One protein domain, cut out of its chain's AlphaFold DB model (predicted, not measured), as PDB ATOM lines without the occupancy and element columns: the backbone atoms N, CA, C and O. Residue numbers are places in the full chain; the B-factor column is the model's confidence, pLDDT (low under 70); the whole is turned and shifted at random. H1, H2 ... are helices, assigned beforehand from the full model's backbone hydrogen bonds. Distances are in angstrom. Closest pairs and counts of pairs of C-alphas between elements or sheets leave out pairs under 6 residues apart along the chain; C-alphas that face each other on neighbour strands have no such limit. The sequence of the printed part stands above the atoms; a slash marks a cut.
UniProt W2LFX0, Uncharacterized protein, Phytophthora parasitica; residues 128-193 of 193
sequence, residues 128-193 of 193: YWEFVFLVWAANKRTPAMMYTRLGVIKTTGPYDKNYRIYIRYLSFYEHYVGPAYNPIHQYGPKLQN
ATOM      1  N   TYR A 128      19.552   3.996 -43.651       75.56
ATOM      2  CA  TYR A 128      18.757   4.763 -42.694       75.56
ATOM      3  C   TYR A 128      18.982   6.269 -42.851       75.56
ATOM      4  O   TYR A 128      18.020   7.036 -42.912       75.56
ATOM      5  N   TRP A 129      20.239   6.712 -42.944       78.75
ATOM      6  CA  TRP A 129      20.536   8.138 -43.089       78.75
ATOM      7  C   TRP A 129      20.067   8.692 -44.428       78.75
ATOM      8  O   TRP A 129      19.526   9.794 -44.457       78.75
ATOM      9  N   GLU A 130      20.197   7.930 -45.510       76.69
ATOM     10  CA  GLU A 130      19.668   8.349 -46.808       76.69
ATOM     11  C   GLU A 130      18.143   8.488 -46.802       76.69
ATOM     12  O   GLU A 130      17.619   9.467 -47.335       76.69
ATOM     13  N   PHE A 131      17.424   7.578 -46.140       74.25
ATOM     14  CA  PHE A 131      15.977   7.711 -45.968       74.25
ATOM     15  C   PHE A 131      15.617   8.970 -45.166       74.25
ATOM     16  O   PHE A 131      14.741   9.738 -45.565       74.25
ATOM     17  N   VAL A 132      16.327   9.231 -44.064       79.25
ATOM     18  CA  VAL A 132      16.150  10.458 -43.270       79.25
ATOM     19  C   VAL A 132      16.399  11.707 -44.124       79.25
ATOM     20  O   VAL A 132      15.618  12.659 -44.059       79.25
ATOM     21  N   PHE A 133      17.438  11.705 -44.958       84.19
ATOM     22  CA  PHE A 133      17.748  12.813 -45.864       84.19
ATOM     23  C   PHE A 133      16.677  13.008 -46.932       84.19
ATOM     24  O   PHE A 133      16.298  14.147 -47.211       84.19
ATOM     25  N   LEU A 134      16.124  11.924 -47.469       79.62
ATOM     26  CA  LEU A 134      15.007  11.982 -48.404       79.62
ATOM     27  C   LEU A 134      13.775  12.616 -47.749       79.62
ATOM     28  O   LEU A 134      13.158  13.508 -48.332       79.62
ATOM     29  N   VAL A 135      13.463  12.243 -46.505       77.56
ATOM     30  CA  VAL A 135      12.382  12.867 -45.724       77.56
ATOM     31  C   VAL A 135      12.663  14.352 -45.469       77.56
ATOM     32  O   VAL A 135      11.750  15.176 -45.554       77.56
ATOM     33  N   TRP A 136      13.902  14.735 -45.166       86.38
ATOM     34  CA  TRP A 136      14.269  16.144 -44.982       86.38
ATOM     35  C   TRP A 136      14.106  16.950 -46.274       86.38
ATOM     36  O   TRP A 136      13.496  18.025 -46.242       86.38
ATOM     37  N   ALA A 137      14.565  16.411 -47.403       76.62
ATOM     38  CA  ALA A 137      14.435  17.039 -48.711       76.62
ATOM     39  C   ALA A 137      12.960  17.168 -49.135       76.62
ATOM     40  O   ALA A 137      12.535  18.252 -49.537       76.62
ATOM     41  N   ALA A 138      12.152  16.117 -48.947       77.69
ATOM     42  CA  ALA A 138      10.710  16.133 -49.216       77.69
ATOM     43  C   ALA A 138       9.973  17.196 -48.381       77.69
ATOM     44  O   ALA A 138       9.065  17.867 -48.867       77.69
ATOM     45  N   ASN A 139      10.426  17.426 -47.146       82.88
ATOM     46  CA  ASN A 139       9.931  18.490 -46.269       82.88
ATOM     47  C   ASN A 139      10.559  19.870 -46.546       82.88
ATOM     48  O   ASN A 139      10.509  20.753 -45.683       82.88
ATOM     49  N   LYS A 140      11.172  20.066 -47.721       84.44
ATOM     50  CA  LYS A 140      11.792  21.325 -48.168       84.44
ATOM     51  C   LYS A 140      12.844  21.872 -47.193       84.44
ATOM     52  O   LYS A 140      13.039  23.084 -47.094       84.44
ATOM     53  N   ARG A 141      13.534  21.002 -46.447       83.19
ATOM     54  CA  ARG A 141      14.634  21.420 -45.568       83.19
ATOM     55  C   ARG A 141      15.867  21.693 -46.416       83.19
ATOM     56  O   ARG A 141      16.484  20.767 -46.926       83.19
ATOM     57  N   THR A 142      16.250  22.952 -46.567       88.00
ATOM     58  CA  THR A 142      17.487  23.289 -47.283       88.00
ATOM     59  C   THR A 142      18.715  22.987 -46.417       88.00
ATOM     60  O   THR A 142      18.600  22.956 -45.182       88.00
ATOM     61  N   PRO A 143      19.907  22.806 -47.015       86.69
ATOM     62  CA  PRO A 143      21.145  22.682 -46.254       86.69
ATOM     63  C   PRO A 143      21.323  23.830 -45.252       86.69
ATOM     64  O   PRO A 143      21.549  23.569 -44.079       86.69
ATOM     65  N   ALA A 144      21.060  25.085 -45.627       85.31
ATOM     66  CA  ALA A 144      21.134  26.222 -44.701       85.31
ATOM     67  C   ALA A 144      20.234  26.082 -43.450       85.31
ATOM     68  O   ALA A 144      20.651  26.396 -42.331       85.31
ATOM     69  N   MET A 145      19.017  25.548 -43.601       86.69
ATOM     70  CA  MET A 145      18.146  25.258 -42.453       86.69
ATOM     71  C   MET A 145      18.698  24.127 -41.580       86.69
ATOM     72  O   MET A 145      18.542  24.147 -40.359       86.69
ATOM     73  N   MET A 146      19.328  23.123 -42.187       86.56
ATOM     74  CA  MET A 146      19.920  22.015 -41.439       86.56
ATOM     75  C   MET A 146      21.229  22.409 -40.760       86.56
ATOM     76  O   MET A 146      21.487  21.943 -39.657       86.56
ATOM     77  N   TYR A 147      21.997  23.325 -41.345       83.31
ATOM     78  CA  TYR A 147      23.193  23.907 -40.743       83.31
ATOM     79  C   TYR A 147      22.876  24.551 -39.383       83.31
ATOM     80  O   TYR A 147      23.546  24.288 -38.382       83.31
ATOM     81  N   THR A 148      21.802  25.345 -39.332       84.75
ATOM     82  CA  THR A 148      21.339  25.999 -38.098       84.75
ATOM     83  C   THR A 148      20.715  25.005 -37.121       84.75
ATOM     84  O   THR A 148      21.077  25.008 -35.945       84.75
ATOM     85  N   ARG A 149      19.840  24.103 -37.588       86.50
ATOM     86  CA  ARG A 149      19.194  23.083 -36.735       86.50
ATOM     87  C   ARG A 149      20.168  22.097 -36.100       86.50
ATOM     88  O   ARG A 149      19.971  21.720 -34.952       86.50
ATOM     89  N   LEU A 150      21.194  21.673 -36.835       85.88
ATOM     90  CA  LEU A 150      22.236  20.776 -36.328       85.88
ATOM     91  C   LEU A 150      23.294  21.525 -35.504       85.88
ATOM     92  O   LEU A 150      24.178  20.893 -34.930       85.88
ATOM     93  N   GLY A 151      23.215  22.859 -35.438       83.94
ATOM     94  CA  GLY A 151      24.157  23.683 -34.692       83.94
ATOM     95  C   GLY A 151      25.589  23.553 -35.205       83.94
ATOM     96  O   GLY A 151      26.515  23.590 -34.401       83.94
ATOM     97  N   VAL A 152      25.780  23.397 -36.521       83.00
ATOM     98  CA  VAL A 152      27.088  23.084 -37.129       83.00
ATOM     99  C   VAL A 152      28.151  24.128 -36.772       83.00
ATOM    100  O   VAL A 152      29.300  23.774 -36.535       83.00
ATOM    101  N   ILE A 153      27.767  25.397 -36.625       79.69
ATOM    102  CA  ILE A 153      28.672  26.479 -36.204       79.69
ATOM    103  C   ILE A 153      29.321  26.249 -34.829       79.69
ATOM    104  O   ILE A 153      30.402  26.763 -34.561       79.69
ATOM    105  N   LYS A 154      28.660  25.486 -33.950       79.12
ATOM    106  CA  LYS A 154      29.132  25.174 -32.594       79.12
ATOM    107  C   LYS A 154      29.953  23.886 -32.537       79.12
ATOM    108  O   LYS A 154      30.402  23.509 -31.460       79.12
ATOM    109  N   THR A 155      30.093  23.185 -33.660       80.69
ATOM    110  CA  THR A 155      30.835  21.923 -33.705       80.69
ATOM    111  C   THR A 155      32.330  22.182 -33.590       80.69
ATOM    112  O   THR A 155      32.842  23.187 -34.084       80.69
ATOM    113  N   THR A 156      33.045  21.260 -32.951       72.88
ATOM    114  CA  THR A 156      34.500  21.361 -32.745       72.88
ATOM    115  C   THR A 156      35.313  20.998 -33.988       72.88
ATOM    116  O   THR A 156      36.539  21.045 -33.960       72.88
ATOM    117  N   GLY A 157      34.648  20.645 -35.095       74.19
ATOM    118  CA  GLY A 157      35.285  20.375 -36.378       74.19
ATOM    119  C   GLY A 157      34.755  19.119 -37.077       74.19
ATOM    120  O   GLY A 157      33.679  18.613 -36.751       74.19
ATOM    121  N   PRO A 158      35.513  18.571 -38.045       77.06
ATOM    122  CA  PRO A 158      35.045  17.521 -38.955       77.06
ATOM    123  C   PRO A 158      34.790  16.152 -38.305       77.06
ATOM    124  O   PRO A 158      34.202  15.251 -38.915       77.06
ATOM    125  N   TYR A 159      35.228  15.970 -37.061       77.38
ATOM    126  CA  TYR A 159      34.985  14.756 -36.284       77.38
ATOM    127  C   TYR A 159      33.648  14.780 -35.535       77.38
ATOM    128  O   TYR A 159      33.176  13.721 -35.122       77.38
ATOM    129  N   ASP A 160      33.004  15.945 -35.422       82.69
ATOM    130  CA  ASP A 160      31.717  16.079 -34.751       82.69
ATOM    131  C   ASP A 160      30.609  15.341 -35.519       82.69
ATOM    132  O   ASP A 160      30.498  15.405 -36.752       82.69
ATOM    133  N   LYS A 161      29.753  14.632 -34.776       83.75
ATOM    134  CA  LYS A 161      28.606  13.899 -35.318       83.75
ATOM    135  C   LYS A 161      27.702  14.816 -36.142       83.75
ATOM    136  O   LYS A 161      27.291  14.430 -37.237       83.75
ATOM    137  N   ASN A 162      27.402  16.011 -35.641       83.00
ATOM    138  CA  ASN A 162      26.466  16.923 -36.299       83.00
ATOM    139  C   ASN A 162      27.068  17.513 -37.577       83.00
ATOM    140  O   ASN A 162      26.370  17.627 -38.586       83.00
ATOM    141  N   TYR A 163      28.374  17.787 -37.565       83.31
ATOM    142  CA  TYR A 163      29.111  18.201 -38.756       83.31
ATOM    143  C   TYR A 163      29.069  17.115 -39.840       83.31
ATOM    144  O   TYR A 163      28.739  17.388 -40.994       83.31
ATOM    145  N   ARG A 164      29.332  15.855 -39.473       85.44
ATOM    146  CA  ARG A 164      29.319  14.722 -40.416       85.44
ATOM    147  C   ARG A 164      27.939  14.455 -41.008       85.44
ATOM    148  O   ARG A 164      27.839  14.169 -42.199       85.44
ATOM    149  N   ILE A 165      26.884  14.557 -40.197       85.88
ATOM    150  CA  ILE A 165      25.498  14.445 -40.676       85.88
ATOM    151  C   ILE A 165      25.191  15.577 -41.660       85.88
ATOM    152  O   ILE A 165      24.638  15.312 -42.725       85.88
ATOM    153  N   TYR A 166      25.585  16.812 -41.339       87.12
ATOM    154  CA  TYR A 166      25.374  17.959 -42.217       87.12
ATOM    155  C   TYR A 166      26.076  17.794 -43.568       87.12
ATOM    156  O   TYR A 166      25.432  17.957 -44.599       87.12
ATOM    157  N   ILE A 167      27.363  17.431 -43.577       85.44
ATOM    158  CA  ILE A 167      28.119  17.234 -44.824       85.44
ATOM    159  C   ILE A 167      27.487  16.133 -45.678       85.44
ATOM    160  O   ILE A 167      27.291  16.327 -46.873       85.44
ATOM    161  N   ARG A 168      27.098  15.004 -45.071       86.44
ATOM    162  CA  ARG A 168      26.409  13.927 -45.802       86.44
ATOM    163  C   ARG A 168      25.067  14.390 -46.377       86.44
ATOM    164  O   ARG A 168      24.754  14.046 -47.513       86.44
ATOM    165  N   TYR A 169      24.302  15.184 -45.626       86.00
ATOM    166  CA  TYR A 169      23.046  15.746 -46.119       86.00
ATOM    167  C   TYR A 169      23.264  16.742 -47.261       86.00
ATOM    168  O   TYR A 169      22.522  16.715 -48.235       86.00
ATOM    169  N   LEU A 170      24.286  17.593 -47.164       86.94
ATOM    170  CA  LEU A 170      24.652  18.533 -48.219       86.94
ATOM    171  C   LEU A 170      24.983  17.788 -49.518       86.94
ATOM    172  O   LEU A 170      24.380  18.083 -50.543       86.94
ATOM    173  N   SER A 171      25.847  16.768 -49.456       83.31
ATOM    174  CA  SER A 171      26.189  15.951 -50.627       83.31
ATOM    175  C   SER A 171      24.973  15.226 -51.212       83.31
ATOM    176  O   SER A 171      24.830  15.141 -52.430       83.31
ATOM    177  N   PHE A 172      24.068  14.724 -50.362       85.56
ATOM    178  CA  PHE A 172      22.798  14.151 -50.810       85.56
ATOM    179  C   PHE A 172      21.942  15.198 -51.539       85.56
ATOM    180  O   PHE A 172      21.451  14.952 -52.640       85.56
ATOM    181  N   TYR A 173      21.774  16.378 -50.945       82.25
ATOM    182  CA  TYR A 173      20.930  17.440 -51.484       82.25
ATOM    183  C   TYR A 173      21.462  17.964 -52.823       82.25
ATOM    184  O   TYR A 173      20.695  18.101 -53.772       82.25
ATOM    185  N   GLU A 174      22.773  18.179 -52.935       82.12
ATOM    186  CA  GLU A 174      23.424  18.597 -54.181       82.12
ATOM    187  C   GLU A 174      23.252  17.565 -55.299       82.12
ATOM    188  O   GLU A 174      23.017  17.936 -56.448       82.12
ATOM    189  N   HIS A 175      23.318  16.273 -54.963       79.06
ATOM    190  CA  HIS A 175      23.180  15.196 -55.941       79.06
ATOM    191  C   HIS A 175      21.747  15.029 -56.469       79.06
ATOM    192  O   HIS A 175      21.572  14.730 -57.648       79.06
ATOM    193  N   TYR A 176      20.729  15.185 -55.613       75.94
ATOM    194  CA  TYR A 176      19.335  14.874 -55.969       75.94
ATOM    195  C   TYR A 176      18.443  16.092 -56.218       75.94
ATOM    196  O   TYR A 176      17.468  15.979 -56.958       75.94
ATOM    197  N   VAL A 177      18.730  17.234 -55.591       76.69
ATOM    198  CA  VAL A 177      17.922  18.460 -55.714       76.69
ATOM    199  C   VAL A 177      18.628  19.496 -56.584       76.69
ATOM    200  O   VAL A 177      17.973  20.194 -57.355       76.69
ATOM    201  N   GLY A 178      19.957  19.571 -56.496       71.62
ATOM    202  CA  GLY A 178      20.782  20.487 -57.277       71.62
ATOM    203  C   GLY A 178      21.621  21.427 -56.407       71.62
ATOM    204  O   GLY A 178      21.587  21.332 -55.176       71.62
ATOM    205  N   PRO A 179      22.400  22.328 -57.033       72.25
ATOM    206  CA  PRO A 179      23.355  23.178 -56.331       72.25
ATOM    207  C   PRO A 179      22.646  24.032 -55.279       72.25
ATOM    208  O   PRO A 179      21.718  24.786 -55.578       72.25
ATOM    209  N   ALA A 180      23.094  23.906 -54.034       64.12
ATOM    210  CA  ALA A 180      22.531  24.610 -52.896       64.12
ATOM    211  C   ALA A 180      23.595  25.481 -52.233       64.12
ATOM    212  O   ALA A 180      24.767  25.122 -52.160       64.12
ATOM    213  N   TYR A 181      23.175  26.632 -51.711       62.88
ATOM    214  CA  TYR A 181      24.053  27.473 -50.906       62.88
ATOM    215  C   TYR A 181      24.541  26.692 -49.675       62.88
ATOM    216  O   TYR A 181      23.733  26.231 -48.859       62.88
ATOM    217  N   ASN A 182      25.864  26.561 -49.549       66.25
ATOM    218  CA  ASN A 182      26.531  25.878 -48.447       66.25
ATOM    219  C   ASN A 182      27.144  26.894 -47.458       66.25
ATOM    220  O   ASN A 182      28.253  27.388 -47.694       66.25
ATOM    221  N   PRO A 183      26.480  27.177 -46.319       61.66
ATOM    222  CA  PRO A 183      26.979  28.131 -45.330       61.66
ATOM    223  C   PRO A 183      28.322  27.762 -44.681       61.66
ATOM    224  O   PRO A 183      28.924  28.624 -44.046       61.66
ATOM    225  N   ILE A 184      28.844  26.539 -44.845       60.97
ATOM    226  CA  ILE A 184      30.171  26.171 -44.315       60.97
ATOM    227  C   ILE A 184      31.296  27.015 -44.920       60.97
ATOM    228  O   ILE A 184      32.254  27.315 -44.217       60.97
ATOM    229  N   HIS A 185      31.195  27.441 -46.182       63.56
ATOM    230  CA  HIS A 185      32.260  28.248 -46.793       63.56
ATOM    231  C   HIS A 185      32.404  29.636 -46.155       63.56
ATOM    232  O   HIS A 185      33.474  30.227 -46.228       63.56
ATOM    233  N   GLN A 186      31.344  30.147 -45.522       61.12
ATOM    234  CA  GLN A 186      31.342  31.457 -44.860       61.12
ATOM    235  C   GLN A 186      31.398  31.351 -43.331       61.12
ATOM    236  O   GLN A 186      31.965  32.221 -42.676       61.12
ATOM    237  N   TYR A 187      30.844  30.281 -42.758       59.53
ATOM    238  CA  TYR A 187      30.676  30.106 -41.312       59.53
ATOM    239  C   TYR A 187      31.221  28.764 -40.809       59.53
ATOM    240  O   TYR A 187      30.747  28.236 -39.806       59.53
ATOM    241  N   GLY A 188      32.178  28.154 -41.508       59.34
ATOM    242  CA  GLY A 188      32.788  26.891 -41.087       59.34
ATOM    243  C   GLY A 188      33.276  26.935 -39.630       59.34
ATOM    244  O   GLY A 188      33.575  28.018 -39.117       59.34
ATOM    245  N   PRO A 189      33.325  25.779 -38.936       56.03
ATOM    246  CA  PRO A 189      33.789  25.729 -37.555       56.03
ATOM    247  C   PRO A 189      35.168  26.385 -37.472       56.03
ATOM    248  O   PRO A 189      36.082  26.024 -38.217       56.03
ATOM    249  N   LYS A 190      35.292  27.395 -36.605       56.31
ATOM    250  CA  LYS A 190      36.558  28.090 -36.380       56.31
ATOM    251  C   LYS A 190      37.515  27.082 -35.760       56.31
ATOM    252  O   LYS A 190      37.391  26.768 -34.580       56.31
ATOM    253  N   LEU A 191      38.428  26.552 -36.568       53.84
ATOM    254  CA  LEU A 191      39.564  25.793 -36.068       53.84
ATOM    255  C   LEU A 191      40.342  26.750 -35.157       53.84
ATOM    256  O   LEU A 191      40.886  27.748 -35.628       53.84
ATOM    257  N   GLN A 192      40.289  26.515 -33.846       49.28
ATOM    258  CA  GLN A 192      41.213  27.159 -32.921       49.28
ATOM    259  C   GLN A 192      42.583  26.539 -33.200       49.28
ATOM    260  O   GLN A 192      42.783  25.358 -32.921       49.28
ATOM    261  N   ASN A 193      43.460  27.315 -33.839       41.22
ATOM    262  CA  ASN A 193      44.898  27.055 -33.839       41.22
ATOM    263  C   ASN A 193      45.477  27.402 -32.470       41.22
ATOM    264  O   ASN A 193      45.006  28.410 -31.890       41.22
TER     265      ASN A 193
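AT A GLANCE: This is residues 128 to 193 of the 193 residues of an uncharacterized protein of Phytophthora parasitica (UniProt W2LFX0). What does the model look like? The longest helix, H3, is the core; the short H2 packs side by side with it as a helical hairpin, and H1 packs steeply on it. After H3 the chain folds back to the four-residue H4 and ends in a tail to Asn 193. What is it built of? The 66 printed residues, with four named helices in the order H1, H2, H3, H4 and no named strand, are of the class all helix. Is it compact? It is compact by a radius of gyration of the C-alphas of 11.6 A, though elongated in outline, spanning 38 by 23 by 17 A.

IN THESE COORDINATES: Where do the first helices run? H1, residues 128 to 138, begins with C-alpha 128 at (18.757, 4.763, -42.694) and is 15.4 A long. H2, residues 143 to 149, is 9.7 A long. Where are the later ones? H3, residues 161 to 176, is 22.7 A long; H4, residues 184 to 187, is 5.0 A long and ends with C-alpha 187 at (30.676, 30.106, -41.312).

HOW THE PARTS SIT: What touches H3? H1 touches its residues 169 to 173 alone, at a steep tilt of 59 degrees, the same way; the closest C-alphas, of Phe 133 and Tyr 169, are 6.1 A apart. H2 touches its residues 166 to 173 alone, at a shallow tilt of 25 degrees, opposite ways; the closest C-alphas, of Pro 143 and Leu 170, are 5.8 A apart. What stays apart? H1 and H2 are apart; H4 touches no helix and is only just apart from H2, with closest C-alphas at 8.2 A. What do the backbones show? Every O i to N i+4 pair is within hydrogen-bond range in H1, H2 and H3; H4 is too short for such a pair, and its one O i to N i+3 pair is not within range.

THE WHOLE: How far does it reach? The two C-alphas farthest apart, of Ala 138 and Asn 193, are 39.0 A apart. Is anything cut, or any link long? The printed part has no cut, and H2 to H3 is a long link of 11 residues. Where is confidence low? Residues 180 to 193 are under 70, and the mean pLDDT of the printed part is 76.7.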